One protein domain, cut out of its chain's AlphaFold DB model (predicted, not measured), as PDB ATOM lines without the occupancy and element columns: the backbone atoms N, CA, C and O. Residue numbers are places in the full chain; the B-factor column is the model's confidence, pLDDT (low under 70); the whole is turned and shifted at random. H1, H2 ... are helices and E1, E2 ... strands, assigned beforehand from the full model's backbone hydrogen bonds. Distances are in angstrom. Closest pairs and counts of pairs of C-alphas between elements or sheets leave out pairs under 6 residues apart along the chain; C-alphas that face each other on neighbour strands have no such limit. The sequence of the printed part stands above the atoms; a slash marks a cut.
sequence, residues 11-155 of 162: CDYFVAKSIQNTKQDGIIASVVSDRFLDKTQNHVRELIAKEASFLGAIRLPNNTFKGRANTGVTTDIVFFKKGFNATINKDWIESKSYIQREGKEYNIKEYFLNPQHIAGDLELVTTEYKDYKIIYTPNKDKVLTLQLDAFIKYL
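AT A GLANCE: This is residues 11 to 155 of the 162 residues of an uncharacterized protein of Helicobacter bilis WiWa (UniProt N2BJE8). A strongly twisted three-stranded sheet, E1 - E3 - E2, has H1 and H3 side by side over one face, while H6 packs on edge strand E2, away from those two helices. Beyond one end of the sheet two strand hairpins, E4-E5 and E6-E7, extend the long axis, and H4 sits far out in the loop between E2 and E3. The 145 printed residues hold six named helices and seven named strands, in the order H1 E1 H2 H3 E2 H4 E3 E4 E5 H5 E6 E7 H6; the three sheets are antiparallel and the class is mixed. The whole is compact, with a radius of gyration of the C-alphas of 15.5 A and spans of 45 by 31 by 28 A.

IN THESE COORDINATES: The largest sheet holds E1, residues 27 to 33, 19.4 A long; E3, 75 to 82, 22.2 A; and E2, 52 to 60, 22.9 A, which bends by 56 degrees at residue 55. H1, residues 11 to 21, begins at C-alpha 11 (-40.884, 34.581, 2.173) and is 15.5 A long; H3 is residues 43 to 51, 13.2 A. H2 is residues 35 to 38, H4 66 to 69 and H5 110 to 113. E4 is residues 97 to 101, E5 104 to 107, E6 121 to 126, 16.2 A, and E7 132 to 137, 15.3 A. H6, residues 144 to 154, 15.5 A, ends at C-alpha 154 (-19.933, 46.371, -5.257).

HOW THE PARTS SIT: N 30 and O 78, 3.0 A, join E1 to E3 within hydrogen-bond range, and N 55 and O 79, 2.9 A, join E3 to E2. E1, H2 H3, E2 form a split strand-helix-strand unit, E3 between its strands, with a right-handed crossover. H1 and H3 on one face of the sheet make two layers, helices and sheet. H1 lies over E3 at a height of 8.3 A over the sheet. H1 and H3 touch at Ala 16 and Ile 48, C-alphas 6.0 A apart, at a shallow tilt of 14 degrees, the same way. H2, H5 and H6 only graze the sheet; the closest C-alphas of E2 and H6, Ile 58 and Phe 151, are 7.3 A apart. H4 is not on it. In hairpin E4-E5, N 106 and O 99 are 2.8 A apart; in hairpin E6-E7, N 123 and O 135, 2.9 A. The closest C-alphas of E5 and E7, Tyr 106 and Ile 134, are 7.6 A apart. Every O i to N i+4 pair is within range in H1 and H6, 4 of 5 in H3; H2, H4 and H5 are too short for one.

THE WHOLE: The two farthest C-alphas, Lys 23 and Glu 102, are 47.3 A apart. The printed part has no cut. The link E3 to E4, residues 83 to 96, is long. Mean pLDDT of the printed part is 88.5; residues 95 to 105 are under 70.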
ATOM      1  N   CYS A  11     -41.986  33.658   2.476       89.44
ATOM      2  CA  CYS A  11     -40.884  34.581   2.173       89.44
ATOM      3  C   CYS A  11     -41.208  35.490   0.979       89.44
ATOM      4  O   CYS A  11     -40.917  36.683   1.013       89.44
ATOM      5  N   ASP A  12     -41.846  34.935  -0.053       93.25
ATOM      6  CA  ASP A  12     -42.260  35.670  -1.250       93.25
ATOM      7  C   ASP A  12     -43.253  36.784  -0.902       93.25
ATOM      8  O   ASP A  12     -43.087  37.932  -1.323       93.25
ATOM      9  N   TYR A  13     -44.256  36.446  -0.088       94.25
ATOM     10  CA  TYR A  13     -45.262  37.375   0.402       94.25
ATOM     11  C   TYR A  13     -44.622  38.505   1.201       94.25
ATOM     12  O   TYR A  13     -44.887  39.670   0.918       94.25
ATOM     13  N   PHE A  14     -43.767  38.190   2.180       95.19
ATOM     14  CA  PHE A  14     -43.174  39.218   3.037       95.19
ATOM     15  C   PHE A  14     -42.250  40.162   2.269       95.19
ATOM     16  O   PHE A  14     -42.301  41.366   2.523       95.19
ATOM     17  N   VAL A  15     -41.472  39.676   1.296       96.12
ATOM     18  CA  VAL A  15     -40.663  40.559   0.439       96.12
ATOM     19  C   VAL A  15     -41.567  41.468  -0.392       96.12
ATOM     20  O   VAL A  15     -41.437  42.691  -0.323       96.12
ATOM     21  N   ALA A  16     -42.532  40.906  -1.123       95.38
ATOM     22  CA  ALA A  16     -43.422  41.695  -1.973       95.38
ATOM     23  C   ALA A  16     -44.267  42.695  -1.160       95.38
ATOM     24  O   ALA A  16     -44.410  43.858  -1.541       95.38
ATOM     25  N   LYS A  17     -44.769  42.286   0.010       95.56
ATOM     26  CA  LYS A  17     -45.540  43.151   0.909       95.56
ATOM     27  C   LYS A  17     -44.678  44.255   1.517       95.56
ATOM     28  O   LYS A  17     -45.155  45.382   1.646       95.56
ATOM     29  N   SER A  18     -43.418  43.974   1.848       96.75
ATOM     30  CA  SER A  18     -42.474  44.999   2.318       96.75
ATOM     31  C   SER A  18     -42.233  46.052   1.238       96.75
ATOM     32  O   SER A  18     -42.305  47.247   1.519       96.75
ATOM     33  N   ILE A  19     -42.069  45.633  -0.020       96.56
ATOM     34  CA  ILE A  19     -41.967  46.547  -1.169       96.56
ATOM     35  C   ILE A  19     -43.242  47.383  -1.316       96.56
ATOM     36  O   ILE A  19     -43.160  48.590  -1.517       96.56
ATOM     37  N   GLN A  20     -44.433  46.795  -1.190       94.12
ATOM     38  CA  GLN A  20     -45.691  47.552  -1.271       94.12
ATOM     39  C   GLN A  20     -45.807  48.659  -0.219       94.12
ATOM     40  O   GLN A  20     -46.348  49.717  -0.525       94.12
ATOM     41  N   ASN A  21     -45.284  48.434   0.989       95.31
ATOM     42  CA  ASN A  21     -45.341  49.398   2.093       95.31
ATOM     43  C   ASN A  21     -44.138  50.352   2.149       95.31
ATOM     44  O   ASN A  21     -44.099  51.252   2.986       95.31
ATOM     45  N   THR A  22     -43.150  50.172   1.276       95.56
ATOM     46  CA  THR A  22     -41.989  51.058   1.198       95.56
ATOM     47  C   THR A  22     -42.345  52.292   0.376       95.56
ATOM     48  O   THR A  22     -42.946  52.180  -0.696       95.56
ATOM     49  N   LYS A  23     -41.975  53.482   0.867       94.81
ATOM     50  CA  LYS A  23     -42.139  54.738   0.118       94.81
ATOM     51  C   LYS A  23     -41.398  54.661  -1.219       94.81
ATOM     52  O   LYS A  23     -40.392  53.962  -1.327       94.81
ATOM     53  N   GLN A  24     -41.878  55.399  -2.220       94.31
ATOM     54  CA  GLN A  24     -41.175  55.548  -3.497       94.31
ATOM     55  C   GLN A  24     -39.704  55.921  -3.251       94.31
ATOM     56  O   GLN A  24     -39.411  56.705  -2.354       94.31
ATOM     57  N   ASP A  25     -38.796  55.302  -4.008       93.56
ATOM     58  CA  ASP A  25     -37.338  55.427  -3.873       93.56
ATOM     59  C   ASP A  25     -36.716  54.912  -2.561       93.56
ATOM     60  O   ASP A  25     -35.489  54.884  -2.437       93.56
ATOM     61  N   GLY A  26     -37.526  54.397  -1.632       95.19
ATOM     62  CA  GLY A  26     -37.061  53.685  -0.446       95.19
ATOM     63  C   GLY A  26     -36.389  52.351  -0.773       95.19
ATOM     64  O   GLY A  26     -36.680  51.723  -1.793       95.19
ATOM     65  N   ILE A  27     -35.494  51.912   0.112       95.38
ATOM     66  CA  ILE A  27     -34.737  50.665  -0.028       95.38
ATOM     67  C   ILE A  27     -35.194  49.674   1.037       95.38
ATOM     68  O   ILE A  27     -35.356  50.040   2.200       95.38
ATOM     69  N   ILE A  28     -35.350  48.414   0.640       96.38
ATOM     70  CA  ILE A  28     -35.490  47.294   1.566       96.38
ATOM     71  C   ILE A  28     -34.286  46.363   1.463       96.38
ATOM     72  O   ILE A  28     -33.732  46.159   0.380       96.38
ATOM     73  N   ALA A  29     -33.932  45.768   2.596       96.50
ATOM     74  CA  ALA A  29     -33.052  44.616   2.683       96.50
ATOM     75  C   ALA A  29     -33.813  43.492   3.395       96.50
ATOM     76  O   ALA A  29     -34.520  43.741   4.373       96.50
ATOM     77  N   SER A  30     -33.717  42.261   2.907       97.00
ATOM     78  CA  SER A  30     -34.412  41.121   3.512       97.00
ATOM     79  C   SER A  30     -33.535  39.884   3.511       97.00
ATOM     80  O   SER A  30     -32.860  39.605   2.524       97.00
ATOM     81  N   VAL A  31     -33.570  39.137   4.613       95.69
ATOM     82  CA  VAL A  31     -32.961  37.807   4.703       95.69
ATOM     83  C   VAL A  31     -33.999  36.789   4.248       95.69
ATOM     84  O   VAL A  31     -35.076  36.688   4.835       95.69
ATOM     85  N   VAL A  32     -33.682  36.044   3.197       94.81
ATOM     86  CA  VAL A  32     -34.543  35.011   2.609       94.81
ATOM     87  C   VAL A  32     -33.760  33.712   2.467       94.81
ATOM     88  O   VAL A  32     -32.536  33.721   2.485       94.81
ATOM     89  N   SER A  33     -34.435  32.571   2.336       92.50
ATOM     90  CA  SER A  33     -33.737  31.350   1.921       92.50
ATOM     91  C   SER A  33     -33.314  31.438   0.453       92.50
ATOM     92  O   SER A  33     -33.955  32.133  -0.341       92.50
ATOM     93  N   ASP A  34     -32.283  30.672   0.092       90.12
ATOM     94  CA  ASP A  34     -31.808  30.478  -1.288       90.12
ATOM     95  C   ASP A  34     -32.940  30.205  -2.299       90.12
ATOM     96  O   ASP A  34     -32.923  30.687  -3.432       90.12
ATOM     97  N   ARG A  35     -34.000  29.513  -1.859       88.75
ATOM     98  CA  ARG A  35     -35.209  29.224  -2.644       88.75
ATOM     99  C   ARG A  35     -35.872  30.460  -3.255       88.75
ATOM    100  O   ARG A  35     -36.494  30.328  -4.307       88.75
ATOM    101  N   PHE A  36     -35.784  31.636  -2.627       91.12
ATOM    102  CA  PHE A  36     -36.396  32.862  -3.158       91.12
ATOM    103  C   PHE A  36     -35.814  33.229  -4.533       91.12
ATOM    104  O   PHE A  36     -36.558  33.497  -5.486       91.12
ATOM    105  N   LEU A  37     -34.484  33.182  -4.653       90.00
ATOM    106  CA  LEU A  37     -33.788  33.461  -5.903       90.00
ATOM    107  C   LEU A  37     -33.708  32.225  -6.796       90.00
ATOM    108  O   LEU A  37     -33.955  32.366  -7.990       90.00
ATOM    109  N   ASP A  38     -33.485  31.029  -6.243       86.75
ATOM    110  CA  ASP A  38     -33.178  29.814  -7.017       86.75
ATOM    111  C   ASP A  38     -34.403  29.075  -7.574       86.75
ATOM    112  O   ASP A  38     -34.257  28.235  -8.461       86.75
ATOM    113  N   LYS A  39     -35.627  29.376  -7.116       85.06
ATOM    114  CA  LYS A  39     -36.833  28.721  -7.656       85.06
ATOM    115  C   LYS A  39     -36.947  28.903  -9.176       85.06
ATOM    116  O   LYS A  39     -36.811  30.020  -9.694       85.06
ATOM    117  N   THR A  40     -37.270  27.816  -9.875       80.31
ATOM    118  CA  THR A  40     -37.452  27.799 -11.334       80.31
ATOM    119  C   THR A  40     -38.593  28.720 -11.761       80.31
ATOM    120  O   THR A  40     -38.427  29.522 -12.672       80.31
ATOM    121  N   GLN A  41     -39.721  28.682 -11.044       83.56
ATOM    122  CA  GLN A  41     -40.863  29.558 -11.306       83.56
ATOM    123  C   GLN A  41     -40.509  31.018 -10.983       83.56
ATOM    124  O   GLN A  41     -40.206  31.363  -9.839       83.56
ATOM    125  N   ASN A  42     -40.556  31.885 -11.990       86.50
ATOM    126  CA  ASN A  42     -40.155  33.289 -11.892       86.50
ATOM    127  C   ASN A  42     -41.312  34.245 -11.539       86.50
ATOM    128  O   ASN A  42     -41.034  35.402 -11.239       86.50
ATOM    129  N   HIS A  43     -42.564  33.772 -11.467       88.25
ATOM    130  CA  HIS A  43     -43.767  34.603 -11.295       88.25
ATOM    131  C   HIS A  43     -43.635  35.686 -10.211       88.25
ATOM    132  O   HIS A  43     -43.883  36.862 -10.455       88.25
ATOM    133  N   VAL A  44     -43.178  35.328  -9.009       88.88
ATOM    134  CA  VAL A  44     -43.000  36.305  -7.917       88.88
ATOM    135  C   VAL A  44     -41.916  37.333  -8.231       88.88
ATOM    136  O   VAL A  44     -42.059  38.498  -7.874       88.88
ATOM    137  N   ARG A  45     -40.830  36.925  -8.894       90.75
ATOM    138  CA  ARG A  45     -39.759  37.847  -9.290       90.75
ATOM    139  C   ARG A  45     -40.258  38.823 -10.347       90.75
ATOM    140  O   ARG A  45     -39.979  40.009 -10.235       90.75
ATOM    141  N   GLU A  46     -41.074  38.358 -11.292       90.75
ATOM    142  CA  GLU A  46     -41.762  39.223 -12.258       90.75
ATOM    143  C   GLU A  46     -42.726  40.198 -11.568       90.75
ATOM    144  O   GLU A  46     -42.762  41.378 -11.910       90.75
ATOM    145  N   LEU A  47     -43.492  39.733 -10.574       90.88
ATOM    146  CA  LEU A  47     -44.373  40.591  -9.777       90.88
ATOM    147  C   LEU A  47     -43.589  41.681  -9.039       90.88
ATOM    148  O   LEU A  47     -43.975  42.846  -9.075       90.88
ATOM    149  N   ILE A  48     -42.476  41.313  -8.404       93.25
ATOM    150  CA  ILE A  48     -41.604  42.250  -7.689       93.25
ATOM    151  C   ILE A  48     -40.957  43.246  -8.657       93.25
ATOM    152  O   ILE A  48     -40.954  44.442  -8.376       93.25
ATOM    153  N   ALA A  49     -40.470  42.784  -9.811       92.12
ATOM    154  CA  ALA A  49     -39.804  43.624 -10.807       92.12
ATOM    155  C   ALA A  49     -40.718  44.712 -11.404       92.12
ATOM    156  O   ALA A  49     -40.228  45.736 -11.875       92.12
ATOM    157  N   LYS A  50     -42.046  44.536 -11.346       91.44
ATOM    158  CA  LYS A  50     -43.018  45.579 -11.726       91.44
ATOM    159  C   LYS A  50     -43.064  46.742 -10.737       91.44
ATOM    160  O   LYS A  50     -43.430  47.850 -11.117       91.44
ATOM    161  N   GLU A  51     -42.740  46.497  -9.471       93.69
ATOM    162  CA  GLU A  51     -42.854  47.494  -8.404       93.69
ATOM    163  C   GLU A  51     -41.503  47.995  -7.880       93.69
ATOM    164  O   GLU A  51     -41.459  49.043  -7.235       93.69
ATOM    165  N   ALA A  52     -40.408  47.277  -8.125       95.69
ATOM    166  CA  ALA A  52     -39.099  47.585  -7.568       95.69
ATOM    167  C   ALA A  52     -37.955  47.214  -8.508       95.69
ATOM    168  O   ALA A  52     -38.056  46.310  -9.332       95.69
ATOM    169  N   SER A  53     -36.831  47.897  -8.318       95.19
ATOM    170  CA  SER A  53     -35.564  47.580  -8.966       95.19
ATOM    171  C   SER A  53     -34.701  46.731  -8.046       95.19
ATOM    172  O   SER A  53     -34.514  47.074  -6.874       95.19
ATOM    173  N   PHE A  54     -34.146  45.647  -8.574       95.06
ATOM    174  CA  PHE A  54     -33.199  44.810  -7.848       95.06
ATOM    175  C   PHE A  54     -31.813  45.456  -7.819       95.06
ATOM    176  O   PHE A  54     -31.231  45.732  -8.867       95.06
ATOM    177  N   LEU A  55     -31.289  45.701  -6.616       94.25
ATOM    178  CA  LEU A  55     -29.979  46.333  -6.415       94.25
ATOM    179  C   LEU A  55     -28.851  45.296  -6.336       94.25
ATOM    180  O   LEU A  55     -27.710  45.551  -6.737       94.25
ATOM    181  N   GLY A  56     -29.183  44.116  -5.821       94.44
ATOM    182  CA  GLY A  56     -28.271  43.001  -5.662       94.44
ATOM    183  C   GLY A  56     -28.701  42.068  -4.538       94.44
ATOM    184  O   GLY A  56     -29.629  42.341  -3.777       94.44
ATOM    185  N   ALA A  57     -27.990  40.960  -4.436       95.81
ATOM    186  CA  ALA A  57     -28.070  40.007  -3.353       95.81
ATOM    187  C   ALA A  57     -26.685  39.463  -3.002       95.81
ATOM    188  O   ALA A  57     -25.788  39.454  -3.849       95.81
ATOM    189  N   ILE A  58     -26.538  38.990  -1.770       96.88
ATOM    190  CA  ILE A  58     -25.390  38.193  -1.343       96.88
ATOM    191  C   ILE A  58     -25.869  36.900  -0.702       96.88
ATOM    192  O   ILE A  58     -26.709  36.925   0.197       96.88
ATOM    193  N   ARG A  59     -25.322  35.782  -1.170       96.44
ATOM    194  CA  ARG A  59     -25.543  34.457  -0.607       96.44
ATOM    195  C   ARG A  59     -24.612  34.222   0.567       96.44
ATOM    196  O   ARG A  59     -23.420  34.495   0.470       96.44
ATOM    197  N   LEU A  60     -25.156  33.727   1.667       97.12
ATOM    198  CA  LEU A  60     -24.444  33.523   2.923       97.12
ATOM    199  C   LEU A  60     -24.109  32.045   3.152       97.12
ATOM    200  O   LEU A  60     -24.839  31.167   2.673       97.12
ATOM    201  N   PRO A  61     -23.087  31.751   3.979       96.19
ATOM    202  CA  PRO A  61     -22.824  30.395   4.422       96.19
ATOM    203  C   PRO A  61     -24.028  29.806   5.160       96.19
ATOM    204  O   PRO A  61     -24.684  30.475   5.966       96.19
ATOM    205  N   ASN A  62     -24.282  28.523   4.959       94.81
ATOM    206  CA  ASN A  62     -25.400  27.783   5.530       94.81
ATOM    207  C   ASN A  62     -25.354  27.687   7.064       94.81
ATOM    208  O   ASN A  62     -26.365  27.395   7.694       94.81
ATOM    209  N   ASN A  63     -24.203  27.953   7.686       94.25
ATOM    210  CA  ASN A  63     -24.052  27.977   9.137       94.25
ATOM    211  C   ASN A  63     -24.238  29.374   9.758       94.25
ATOM    212  O   ASN A  63     -24.160  29.484  10.982       94.25
ATOM    213  N   THR A  64     -24.507  30.417   8.958       94.19
ATOM    214  CA  THR A  64     -24.604  31.813   9.433       94.19
ATOM    215  C   THR A  64     -25.589  31.959  10.590       94.19
ATOM    216  O   THR A  64     -25.321  32.658  11.566       94.19
ATOM    217  N   PHE A  65     -26.712  31.241  10.523       93.25
ATOM    218  CA  PHE A  65     -27.750  31.268  11.551       93.25
ATOM    219  C   PHE A  65     -27.740  30.038  12.468       93.25
ATOM    220  O   PHE A  65     -28.578  29.943  13.362       93.25
ATOM    221  N   LYS A  66     -26.775  29.118  12.332       91.31
ATOM    222  CA  LYS A  66     -26.735  27.873  13.116       91.31
ATOM    223  C   LYS A  66     -26.595  28.137  14.616       91.31
ATOM    224  O   LYS A  66     -27.325  27.555  15.405       91.31
ATOM    225  N   GLY A  67     -25.727  29.073  15.006       88.94
ATOM    226  CA  GLY A  67     -25.488  29.400  16.417       88.94
ATOM    227  C   GLY A  67     -26.629  30.143  17.123       88.94
ATOM    228  O   GLY A  67     -26.633  30.200  18.347       88.94
ATOM    229  N   ARG A  68     -27.589  30.723  16.385       88.81
ATOM    230  CA  ARG A  68     -28.700  31.511  16.964       88.81
ATOM    231  C   ARG A  68     -30.087  30.928  16.700       88.81
ATOM    232  O   ARG A  68     -30.976  31.105  17.521       88.81
ATOM    233  N   ALA A  69     -30.272  30.259  15.567       86.88
ATOM    234  CA  ALA A  69     -31.555  29.732  15.108       86.88
ATOM    235  C   ALA A  69     -31.516  28.217  14.828       86.88
ATOM    236  O   ALA A  69     -32.489  27.673  14.315       86.88
ATOM    237  N   ASN A  70     -30.401  27.542  15.138       90.12
ATOM    238  CA  ASN A  70     -30.213  26.095  14.992       90.12
ATOM    239  C   ASN A  70     -30.616  25.537  13.612       90.12
ATOM    240  O   ASN A  70     -31.191  24.458  13.496       90.12
ATOM    241  N   THR A  71     -30.326  26.290  12.549       88.31
ATOM    242  CA  THR A  71     -30.652  25.917  11.169       88.31
ATOM    243  C   THR A  71     -29.420  25.978  10.273       88.31
ATOM    244  O   THR A  71     -28.574  26.860  10.422       88.31
ATOM    245  N   GLY A  72     -29.324  25.008   9.361       88.88
ATOM    246  CA  GLY A  72     -28.280  24.880   8.341       88.88
ATOM    247  C   GLY A  72     -28.745  25.313   6.947       88.88
ATOM    248  O   GLY A  72     -28.300  24.748   5.949       88.88
ATOM    249  N   VAL A  73     -29.729  26.213   6.866       90.56
ATOM    250  CA  VAL A  73     -30.309  26.677   5.598       90.56
ATOM    251  C   VAL A  73     -29.431  27.770   4.989       90.56
ATOM    252  O   VAL A  73     -29.121  28.763   5.645       90.56
ATOM    253  N   THR A  74     -29.063  27.608   3.716       93.38
ATOM    254  CA  THR A  74     -28.455  28.676   2.912       93.38
ATOM    255  C   THR A  74     -29.443  29.831   2.773       93.38
ATOM    256  O   THR A  74     -30.615  29.634   2.441       93.38
ATOM    257  N   THR A  75     -28.968  31.043   3.031       95.19
ATOM    258  CA  THR A  75     -29.788  32.255   3.000       95.19
ATOM    259  C   THR A  75     -29.129  33.316   2.141       95.19
ATOM    260  O   THR A  75     -27.907  33.365   2.041       95.19
ATOM    261  N   ASP A  76     -29.952  34.172   1.554       95.94
ATOM    262  CA  ASP A  76     -29.533  35.324   0.777       95.94
ATOM    263  C   ASP A  76     -29.984  36.600   1.504       95.94
ATOM    264  O   ASP A  76     -31.078  36.650   2.076       95.94
ATOM    265  N   ILE A  77     -29.166  37.650   1.461       97.12
ATOM    266  CA  ILE A  77     -29.614  39.017   1.753       97.12
ATOM    267  C   ILE A  77     -29.932  39.670   0.415       97.12
ATOM    268  O   ILE A  77     -29.032  39.839  -0.403       97.12
ATOM    269  N   VAL A  78     -31.194  40.034   0.193       96.50
ATOM    270  CA  VAL A  78     -31.665  40.662  -1.051       96.50
ATOM    271  C   VAL A  78     -31.968  42.139  -0.837       96.50
ATOM    272  O   VAL A  78     -32.546  42.510   0.186       96.50
ATOM    273  N   PHE A  79     -31.605  42.972  -1.812       96.19
ATOM    274  CA  PHE A  79     -31.777  44.422  -1.774       96.19
ATOM    275  C   PHE A  79     -32.646  44.894  -2.937       96.19
ATOM    276  O   PHE A  79     -32.344  44.638  -4.106       96.19
ATOM    277  N   PHE A  80     -33.696  45.645  -2.616       95.94
ATOM    278  CA  PHE A  80     -34.591  46.245  -3.602       95.94
ATOM    279  C   PHE A  80     -34.785  47.726  -3.326       95.94
ATOM    280  O   PHE A  80     -34.878  48.141  -2.174       95.94
ATOM    281  N   LYS A  81     -34.925  48.508  -4.394       95.50
ATOM    282  CA  LYS A  81     -35.390  49.893  -4.330       95.50
ATOM    283  C   LYS A  81     -36.804  49.981  -4.891       95.50
ATOM    284  O   LYS A  81     -37.044  49.508  -5.999       95.50
ATOM    285  N   LYS A  82     -37.731  50.608  -4.163       95.62
ATOM    286  CA  LYS A  82     -39.093  50.858  -4.649       95.62
ATOM    287  C   LYS A  82     -39.059  51.736  -5.901       95.62
ATOM    288  O   LYS A  82     -38.356  52.751  -5.942       95.62
ATOM    289  N   GLY A  83     -39.846  51.346  -6.899       93.56
ATOM    290  CA  GLY A  83     -39.871  51.940  -8.227       93.56
ATOM    291  C   GLY A  83     -38.973  51.199  -9.210       93.56
ATOM    292  O   GLY A  83     -37.845  50.822  -8.883       93.56
ATOM    293  N   PHE A  84     -39.474  51.012 -10.429       90.62
ATOM    294  CA  PHE A  84     -38.687  50.464 -11.524       90.62
ATOM    295  C   PHE A  84     -37.733  51.519 -12.093       90.62
ATOM    296  O   PHE A  84     -38.120  52.656 -12.363       90.62
ATOM    297  N   ASN A  85     -36.482  51.125 -12.292       88.94
ATOM    298  CA  ASN A  85     -35.450  51.906 -12.941       88.94
ATOM    299  C   ASN A  85     -34.519  50.944 -13.694       88.94
ATOM    300  O   ASN A  85     -33.714  50.228 -13.097       88.94
ATOM    301  N   ALA A  86     -34.613  50.967 -15.024       85.44
ATOM    302  CA  ALA A  86     -33.855  50.090 -15.912       85.44
ATOM    303  C   ALA A  86     -32.328  50.255 -15.798       85.44
ATOM    304  O   ALA A  86     -31.599  49.317 -16.089       85.44
ATOM    305  N   THR A  87     -31.833  51.419 -15.358       82.88
ATOM    306  CA  THR A  87     -30.383  51.672 -15.231       82.88
ATOM    307  C   THR A  87     -29.753  50.968 -14.032       82.88
ATOM    308  O   THR A  87     -28.555  50.706 -14.039       82.88
ATOM    309  N   ILE A  88     -30.550  50.660 -13.003       83.25
ATOM    310  CA  ILE A  88     -30.071  50.020 -11.769       83.25
ATOM    311  C   ILE A  88     -30.565  48.582 -11.631       83.25
ATOM    312  O   ILE A  88     -29.963  47.803 -10.896       83.25
ATOM    313  N   ASN A  89     -31.665  48.233 -12.306       82.75
ATOM    314  CA  ASN A  89     -32.254  46.907 -12.237       82.75
ATOM    315  C   ASN A  89     -31.374  45.899 -12.984       82.75
ATOM    316  O   ASN A  89     -31.396  45.830 -14.211       82.75
ATOM    317  N   LYS A  90     -30.611  45.113 -12.225       74.62
ATOM    318  CA  LYS A  90     -29.808  44.009 -12.766       74.62
ATOM    319  C   LYS A  90     -30.721  42.877 -13.235       74.62
ATOM    320  O   LYS A  90     -31.820  42.722 -12.708       74.62
ATOM    321  N   ASP A  91     -30.269  42.068 -14.189       78.00
ATOM    322  CA  ASP A  91     -30.998  40.854 -14.565       78.00
ATOM    323  C   ASP A  91     -30.928  39.823 -13.420       78.00
ATOM    324  O   ASP A  91     -29.850  39.476 -12.934       78.00
ATOM    325  N   TRP A  92     -32.093  39.406 -12.925       85.38
ATOM    326  CA  TRP A  92     -32.244  38.520 -11.759       85.38
ATOM    327  C   TRP A  92     -33.500  37.636 -11.817       85.38
ATOM    328  O   TRP A  92     -33.714  36.787 -10.945       85.38
ATOM    329  N   ILE A  93     -34.359  37.850 -12.818       83.31
ATOM    330  CA  ILE A  93     -35.658  37.178 -12.931       83.31
ATOM    331  C   ILE A  93     -35.450  35.748 -13.430       83.31
ATOM    332  O   ILE A  93     -36.014  34.797 -12.865       83.31
ATOM    333  N   GLU A  94     -34.595  35.590 -14.435       76.19
ATOM    334  CA  GLU A  94     -34.410  34.320 -15.117       76.19
ATOM    335  C   GLU A  94     -33.593  33.318 -14.303       76.19
ATOM    336  O   GLU A  94     -32.735  33.646 -13.480       76.19
ATOM    337  N   SER A  95     -33.940  32.042 -14.455       64.38
ATOM    338  CA  SER A  95     -33.147  30.917 -13.962       64.38
ATOM    339  C   SER A  95     -32.481  30.287 -15.159       64.38
ATOM    340  O   SER A  95     -33.171  29.782 -16.034       64.38
ATOM    341  N   LYS A  96     -31.159  30.275 -15.191       65.62
ATOM    342  CA  LYS A  96     -30.428  29.424 -16.118       65.62
ATOM    343  C   LYS A  96     -29.631  28.444 -15.261       65.62
ATOM    344  O   LYS A  96     -29.132  28.831 -14.212       65.62
ATOM    345  N   SER A  97     -29.617  27.172 -15.637       64.38
ATOM    346  CA  SER A  97     -28.844  26.127 -14.953       64.38
ATOM    347  C   SER A  97     -27.421  26.148 -15.484       64.38
ATOM    348  O   SER A  97     -27.233  26.251 -16.693       64.38
ATOM    349  N   TYR A  98     -26.422  26.067 -14.604       64.19
ATOM    350  CA  TYR A  98     -25.043  26.364 -15.017       64.19
ATOM    351  C   TYR A  98     -23.982  25.391 -14.554       64.19
ATOM    352  O   TYR A  98     -22.873  25.429 -15.082       64.19
ATOM    353  N   ILE A  99     -24.277  24.521 -13.594       64.31
ATOM    354  CA  ILE A  99     -23.270  23.569 -13.145       64.31
ATOM    355  C   ILE A  99     -23.696  22.177 -13.552       64.31
ATOM    356  O   ILE A  99     -24.654  21.641 -13.007       64.31
ATOM    357  N   GLN A 100     -22.937  21.601 -14.481       57.75
ATOM    358  CA  GLN A 100     -22.860  20.162 -14.662       57.75
ATOM    359  C   GLN A 100     -21.690  19.636 -13.829       57.75
ATOM    360  O   GLN A 100     -20.528  19.924 -14.113       57.75
ATOM    361  N   ARG A 101     -21.985  18.872 -12.776       61.88
ATOM    362  CA  ARG A 101     -20.983  18.090 -12.035       61.88
ATOM    363  C   ARG A 101     -21.468  16.655 -11.960       61.88
ATOM    364  O   ARG A 101     -22.633  16.425 -11.659       61.88
ATOM    365  N   GLU A 102     -20.581  15.709 -12.257       65.38
ATOM    366  CA  GLU A 102     -20.905  14.272 -12.268       65.38
ATOM    367  C   GLU A 102     -22.086  13.923 -13.201       65.38
ATOM    368  O   GLU A 102     -22.889  13.043 -12.909       65.38
ATOM    369  N   GLY A 103     -22.235  14.651 -14.317       65.50
ATOM    370  CA  GLY A 103     -23.344  14.460 -15.261       65.50
ATOM    371  C   GLY A 103     -24.710  14.955 -14.764       65.50
ATOM    372  O   GLY A 103     -25.715  14.693 -15.420       65.50
ATOM    373  N   LYS A 104     -24.767  15.668 -13.629       65.69
ATOM    374  CA  LYS A 104     -25.991  16.273 -13.082       65.69
ATOM    375  C   LYS A 104     -25.976  17.788 -13.221       65.69
ATOM    376  O   LYS A 104     -24.975  18.422 -12.894       65.69
ATOM    377  N   GLU A 105     -27.099  18.346 -13.662       69.56
ATOM    378  CA  GLU A 105     -27.329  19.788 -13.730       69.56
ATOM    379  C   GLU A 105     -27.875  20.335 -12.414       69.56
ATOM    380  O   GLU A 105     -28.857  19.832 -11.867       69.56
ATOM    381  N   TYR A 106     -27.267  21.418 -11.938       73.19
ATOM    382  CA  TYR A 106     -27.717  22.154 -10.769       73.19
ATOM    383  C   TYR A 106     -28.206  23.545 -11.166       73.19
ATOM    384  O   TYR A 106     -27.549  24.284 -11.909       73.19
ATOM    385  N   ASN A 107     -29.365  23.909 -10.619       72.12
ATOM    386  CA  ASN A 107     -29.925  25.245 -10.746       72.12
ATOM    387  C   ASN A 107     -29.126  26.200  -9.853       72.12
ATOM    388  O   ASN A 107     -29.228  26.144  -8.630       72.12
ATOM    389  N   ILE A 108     -28.343  27.080 -10.469       75.75
ATOM    390  CA  ILE A 108     -27.726  28.228  -9.803       75.75
ATOM    391  C   ILE A 108     -28.089  29.445 -10.619       75.75
ATOM    392  O   ILE A 108     -27.950  29.426 -11.832       75.75
ATOM    393  N   LYS A 109     -28.523  30.522  -9.980       80.50
ATOM    394  CA  LYS A 109     -28.808  31.764 -10.699       80.50
ATOM    395  C   LYS A 109     -27.545  32.330 -11.338       80.50
ATOM    396  O   LYS A 109     -26.511  32.394 -10.683       80.50
ATOM    397  N   GLU A 110     -27.667  32.841 -12.567       82.56
ATOM    398  CA  GLU A 110     -26.583  33.556 -13.265       82.56
ATOM    399  C   GLU A 110     -25.978  34.645 -12.375       82.56
ATOM    400  O   GLU A 110     -24.764  34.801 -12.288       82.56
ATOM    401  N   TYR A 111     -26.845  35.323 -11.621       87.56
ATOM    402  CA  TYR A 111     -26.465  36.318 -10.633       87.56
ATOM    403  C   TYR A 111     -25.400  35.807  -9.640       87.56
ATOM    404  O   TYR A 111     -24.468  36.539  -9.326       87.56
ATOM    405  N   PHE A 112     -25.487  34.557  -9.177       89.19
ATOM    406  CA  PHE A 112     -24.532  33.956  -8.239       89.19
ATOM    407  C   PHE A 112     -23.319  33.302  -8.911       89.19
ATOM    408  O   PHE A 112     -22.456  32.782  -8.214       89.19
ATOM    409  N   LEU A 113     -23.184  33.366 -10.240       85.50
ATOM    410  CA  LEU A 113     -21.933  32.973 -10.899       85.50
ATOM    411  C   LEU A 113     -20.801  33.971 -10.638       85.50
ATOM    412  O   LEU A 113     -19.635  33.610 -10.773       85.50
ATOM    413  N   ASN A 114     -21.122  35.210 -10.249       87.94
ATOM    414  CA  ASN A 114     -20.127  36.159  -9.768       87.94
ATOM    415  C   ASN A 114     -19.745  35.816  -8.314       87.94
ATOM    416  O   ASN A 114     -20.577  35.999  -7.419       87.94
ATOM    417  N   PRO A 115     -18.491  35.408  -8.033       88.19
ATOM    418  CA  PRO A 115     -18.068  35.038  -6.684       88.19
ATOM    419  C   PRO A 115     -18.185  36.175  -5.663       88.19
ATOM    420  O   PRO A 115     -18.280  35.913  -4.473       88.19
ATOM    421  N   GLN A 116     -18.216  37.444  -6.095       90.44
ATOM    422  CA  GLN A 116     -18.422  38.580  -5.187       90.44
ATOM    423  C   GLN A 116     -19.839  38.625  -4.590       90.44
ATOM    424  O   GLN A 116     -20.065  39.338  -3.615       90.44
ATOM    425  N   HIS A 117     -20.794  37.882  -5.155       93.38
ATOM    426  CA  HIS A 117     -22.162  37.764  -4.644       93.38
ATOM    427  C   HIS A 117     -22.347  36.569  -3.703       93.38
ATOM    428  O   HIS A 117     -23.468  36.293  -3.275       93.38
ATOM    429  N   ILE A 118     -21.278  35.843  -3.384       94.88
ATOM    430  CA  ILE A 118     -21.292  34.706  -2.471       94.88
ATOM    431  C   ILE A 118     -20.277  34.990  -1.366       94.88
ATOM    432  O   ILE A 118     -19.097  35.203  -1.626       94.88
ATOM    433  N   ALA A 119     -20.730  34.974  -0.118       96.19
ATOM    434  CA  ALA A 119     -19.851  34.857   1.029       96.19
ATOM    435  C   ALA A 119     -19.738  33.376   1.387       96.19
ATOM    436  O   ALA A 119     -20.678  32.807   1.932       96.19
ATOM    437  N   GLY A 120     -18.608  32.748   1.082       94.44
ATOM    438  CA  GLY A 120     -18.398  31.323   1.318       94.44
ATOM    439  C   GLY A 120     -17.995  30.536   0.080       94.44
ATOM    440  O   GLY A 120     -17.825  31.088  -1.005       94.44
ATOM    441  N   ASP A 121     -17.862  29.229   0.272       92.44
ATOM    442  CA  ASP A 121     -17.463  28.283  -0.761       92.44
ATOM    443  C   ASP A 121     -18.649  27.421  -1.182       92.44
ATOM    444  O   ASP A 121     -19.481  27.029  -0.364       92.44
ATOM    445  N   LEU A 122     -18.733  27.134  -2.477       90.62
ATOM    446  CA  LEU A 122     -19.737  26.235  -3.030       90.62
ATOM    447  C   LEU A 122     -19.302  24.785  -2.797       90.62
ATOM    448  O   LEU A 122     -18.262  24.358  -3.298       90.62
ATOM    449  N   GLU A 123     -20.137  24.010  -2.110       88.75
ATOM    450  CA  GLU A 123     -19.924  22.582  -1.879       88.75
ATOM    451  C   GLU A 123     -21.102  21.754  -2.395       88.75
ATOM    452  O   GLU A 123     -22.270  22.107  -2.221       88.75
ATOM    453  N   LEU A 124     -20.788  20.621  -3.027       85.88
ATOM    454  CA  LEU A 124     -21.775  19.635  -3.443       85.88
ATOM    455  C   LEU A 124     -21.884  18.555  -2.369       85.88
ATOM    456  O   LEU A 124     -20.901  17.879  -2.075       85.88
ATOM    457  N   VAL A 125     -23.076  18.376  -1.805       86.00
ATOM    458  CA  VAL A 125     -23.329  17.376  -0.761       86.00
ATOM    459  C   VAL A 125     -24.402  16.388  -1.182       86.00
ATOM    460  O   VAL A 125     -25.366  16.740  -1.861       86.00
ATOM    461  N   THR A 126     -24.255  15.143  -0.738       84.38
ATOM    462  CA  THR A 126     -25.300  14.129  -0.863       84.38
ATOM    463  C   THR A 126     -26.325  14.321   0.250       84.38
ATOM    464  O   THR A 126     -25.992  14.452   1.425       84.38
ATOM    465  N   THR A 127     -27.590  14.361  -0.134       81.38
ATOM    466  CA  THR A 127     -28.736  14.414   0.768       81.38
ATOM    467  C   THR A 127     -29.084  13.017   1.277       81.38
ATOM    468  O   THR A 127     -28.713  12.003   0.685       81.38
ATOM    469  N   GLU A 128     -29.878  12.953   2.344       80.88
ATOM    470  CA  GLU A 128     -30.379  11.696   2.919       80.88
ATOM    471  C   GLU A 128     -31.195  10.858   1.915       80.88
ATOM    472  O   GLU A 128     -31.273   9.637   2.032       80.88
ATOM    473  N   TYR A 129     -31.738  11.494   0.874       79.62
ATOM    474  CA  TYR A 129     -32.504  10.851  -0.194       79.62
ATOM    475  C   TYR A 129     -31.640  10.360  -1.367       79.62
ATOM    476  O   TYR A 129     -32.176  10.051  -2.429       79.62
ATOM    477  N   LYS A 130     -30.307  10.293  -1.204       76.94
ATOM    478  CA  LYS A 130     -29.333   9.953  -2.265       76.94
ATOM    479  C   LYS A 130     -29.386  10.883  -3.485       76.94
ATOM    480  O   LYS A 130     -28.900  10.538  -4.562       76.94
ATOM    481  N   ASP A 131     -29.950  12.071  -3.306       77.56
ATOM    482  CA  ASP A 131     -29.858  13.160  -4.269       77.56
ATOM    483  C   ASP A 131     -28.706  14.098  -3.900       77.56
ATOM    484  O   ASP A 131     -28.190  14.025  -2.785       77.56
ATOM    485  N   TYR A 132     -28.308  14.994  -4.794       78.56
ATOM    486  CA  TYR A 132     -27.256  15.968  -4.521       78.56
ATOM    487  C   TYR A 132     -27.833  17.367  -4.366       78.56
ATOM    488  O   TYR A 132     -28.758  17.770  -5.066       78.56
ATOM    489  N   LYS A 133     -27.239  18.142  -3.463       82.31
ATOM    490  CA  LYS A 133     -27.594  19.534  -3.230       82.31
ATOM    491  C   LYS A 133     -26.335  20.385  -3.187       82.31
ATOM    492  O   LYS A 133     -25.330  19.991  -2.604       82.31
ATOM    493  N   ILE A 134     -26.425  21.581  -3.753       86.19
ATOM    494  CA  ILE A 134     -25.417  22.615  -3.546       86.19
ATOM    495  C   ILE A 134     -25.693  23.328  -2.224       86.19
ATOM    496  O   ILE A 134     -26.803  23.804  -1.972       86.19
ATOM    497  N   ILE A 135     -24.672  23.407  -1.382       89.38
ATOM    498  CA  ILE A 135     -24.652  24.232  -0.179       89.38
ATOM    499  C   ILE A 135     -23.508  25.234  -0.271       89.38
ATOM    500  O   ILE A 135     -22.605  25.100  -1.095       89.38
ATOM    501  N   TYR A 136     -23.564  26.241   0.591       93.31
ATOM    502  CA  TYR A 136     -22.526  27.255   0.689       93.31
ATOM    503  C   TYR A 136     -21.962  27.199   2.100       93.31
ATOM    504  O   TYR A 136     -22.721  27.327   3.056       93.31
ATOM    505  N   THR A 137     -20.668  26.946   2.249       95.12
ATOM    506  CA  THR A 137     -19.995  26.792   3.546       95.12
ATOM    507  C   THR A 137     -19.106  28.002   3.831       95.12
ATOM    508  O   THR A 137     -18.822  28.790   2.929       95.12
ATOM    509  N   PRO A 138     -18.692  28.239   5.088       95.81
ATOM    510  CA  PRO A 138     -17.746  29.307   5.380       95.81
ATOM    511  C   PRO A 138     -16.459  29.141   4.585       95.81
ATOM    512  O   PRO A 138     -15.863  28.065   4.596       95.81
ATOM    513  N   ASN A 139     -16.002  30.231   3.974       94.19
ATOM    514  CA  ASN A 139     -14.697  30.249   3.336       94.19
ATOM    515  C   ASN A 139     -13.598  30.097   4.401       94.19
ATOM    516  O   ASN A 139     -13.640  30.756   5.443       94.19
ATOM    517  N   LYS A 140     -12.621  29.225   4.138       91.44
ATOM    518  CA  LYS A 140     -11.542  28.909   5.093       91.44
ATOM    519  C   LYS A 140     -10.526  30.041   5.259       91.44
ATOM    520  O   LYS A 140      -9.939  30.171   6.329       91.44
ATOM    521  N   ASP A 141     -10.361  30.866   4.229       93.81
ATOM    522  CA  ASP A 141      -9.319  31.893   4.143       93.81
ATOM    523  C   ASP A 141      -9.854  33.311   4.397       93.81
ATOM    524  O   ASP A 141      -9.090  34.245   4.644       93.81
ATOM    525  N   LYS A 142     -11.176  33.505   4.319       93.62
ATOM    526  CA  LYS A 142     -11.833  34.812   4.412       93.62
ATOM    527  C   LYS A 142     -12.924  34.804   5.469       93.62
ATOM    528  O   LYS A 142     -13.917  34.086   5.369       93.62
ATOM    529  N   VAL A 143     -12.811  35.715   6.432       94.38
ATOM    530  CA  VAL A 143     -13.885  35.957   7.402       94.38
ATOM    531  C   VAL A 143     -15.114  36.573   6.721       94.38
ATOM    532  O   VAL A 143     -14.999  37.323   5.749       94.38
ATOM    533  N   LEU A 144     -16.309  36.252   7.228       94.00
ATOM    534  CA  LEU A 144     -17.588  36.686   6.650       94.00
ATOM    535  C   LEU A 144     -17.694  38.215   6.537       94.00
ATOM    536  O   LEU A 144     -18.155  38.721   5.520       94.00
ATOM    537  N   THR A 145     -17.225  38.957   7.541       95.00
ATOM    538  CA  THR A 145     -17.293  40.427   7.561       95.00
ATOM    539  C   THR A 145     -16.558  41.065   6.384       95.00
ATOM    540  O   THR A 145     -17.126  41.916   5.713       95.00
ATOM    541  N   LEU A 146     -15.356  40.588   6.045       95.00
ATOM    542  CA  LEU A 146     -14.599  41.099   4.896       95.00
ATOM    543  C   LEU A 146     -15.289  40.806   3.558       95.00
ATOM    544  O   LEU A 146     -15.203  41.605   2.626       95.00
ATOM    545  N   GLN A 147     -15.976  39.668   3.454       95.94
ATOM    546  CA  GLN A 147     -16.742  39.315   2.258       95.94
ATOM    547  C   GLN A 147     -17.979  40.212   2.114       95.94
ATOM    548  O   GLN A 147     -18.254  40.701   1.019       95.94
ATOM    549  N   LEU A 148     -18.674  40.499   3.222       95.69
ATOM    550  CA  LEU A 148     -19.782  41.457   3.248       95.69
ATOM    551  C   LEU A 148     -19.311  42.875   2.890       95.69
ATOM    552  O   LEU A 148     -19.944  43.529   2.066       95.69
ATOM    553  N   ASP A 149     -18.177  43.327   3.430       94.88
ATOM    554  CA  ASP A 149     -17.605  44.641   3.112       94.88
ATOM    555  C   ASP A 149     -17.236  44.763   1.628       94.88
ATOM    556  O   ASP A 149     -17.461  45.803   1.002       94.88
ATOM    557  N   ALA A 150     -16.676  43.699   1.044       94.12
ATOM    558  CA  ALA A 150     -16.380  43.647  -0.383       94.12
ATOM    559  C   ALA A 150     -17.661  43.730  -1.227       94.12
ATOM    560  O   ALA A 150     -17.714  44.496  -2.189       94.12
ATOM    561  N   PHE A 151     -18.710  43.006  -0.835       95.00
ATOM    562  CA  PHE A 151     -20.000  43.047  -1.514       95.00
ATOM    563  C   PHE A 151     -20.686  44.414  -1.412       95.00
ATOM    564  O   PHE A 151     -21.189  44.927  -2.409       95.00
ATOM    565  N   ILE A 152     -20.659  45.059  -0.244       92.12
ATOM    566  CA  ILE A 152     -21.229  46.403  -0.064       92.12
ATOM    567  C   ILE A 152     -20.542  47.408  -0.996       92.12
ATOM    568  O   ILE A 152     -21.211  48.252  -1.585       92.12
ATOM    569  N   LYS A 153     -19.221  47.294  -1.196       92.31
ATOM    570  CA  LYS A 153     -18.479  48.136  -2.152       92.31
ATOM    571  C   LYS A 153     -18.879  47.897  -3.613       92.31
ATOM    572  O   LYS A 153     -18.668  48.787  -4.431       92.31
ATOM    573  N   TYR A 154     -19.427  46.723  -3.929       89.12
ATOM    574  CA  TYR A 154     -19.933  46.371  -5.257       89.12
ATOM    575  C   TYR A 154     -21.361  46.889  -5.513       89.12
ATOM    576  O   TYR A 154     -21.771  47.055  -6.665       89.12
ATOM    577  N   LEU A 155     -22.140  47.154  -4.459       89.25
ATOM    578  CA  LEU A 155     -23.463  47.752  -4.610       89.25
ATOM    579  C   LEU A 155     -23.363  49.168  -5.192       89.25
ATOM    580  O   LEU A 155     -22.406  49.909  -4.964       89.25
TER     581      LEU A 155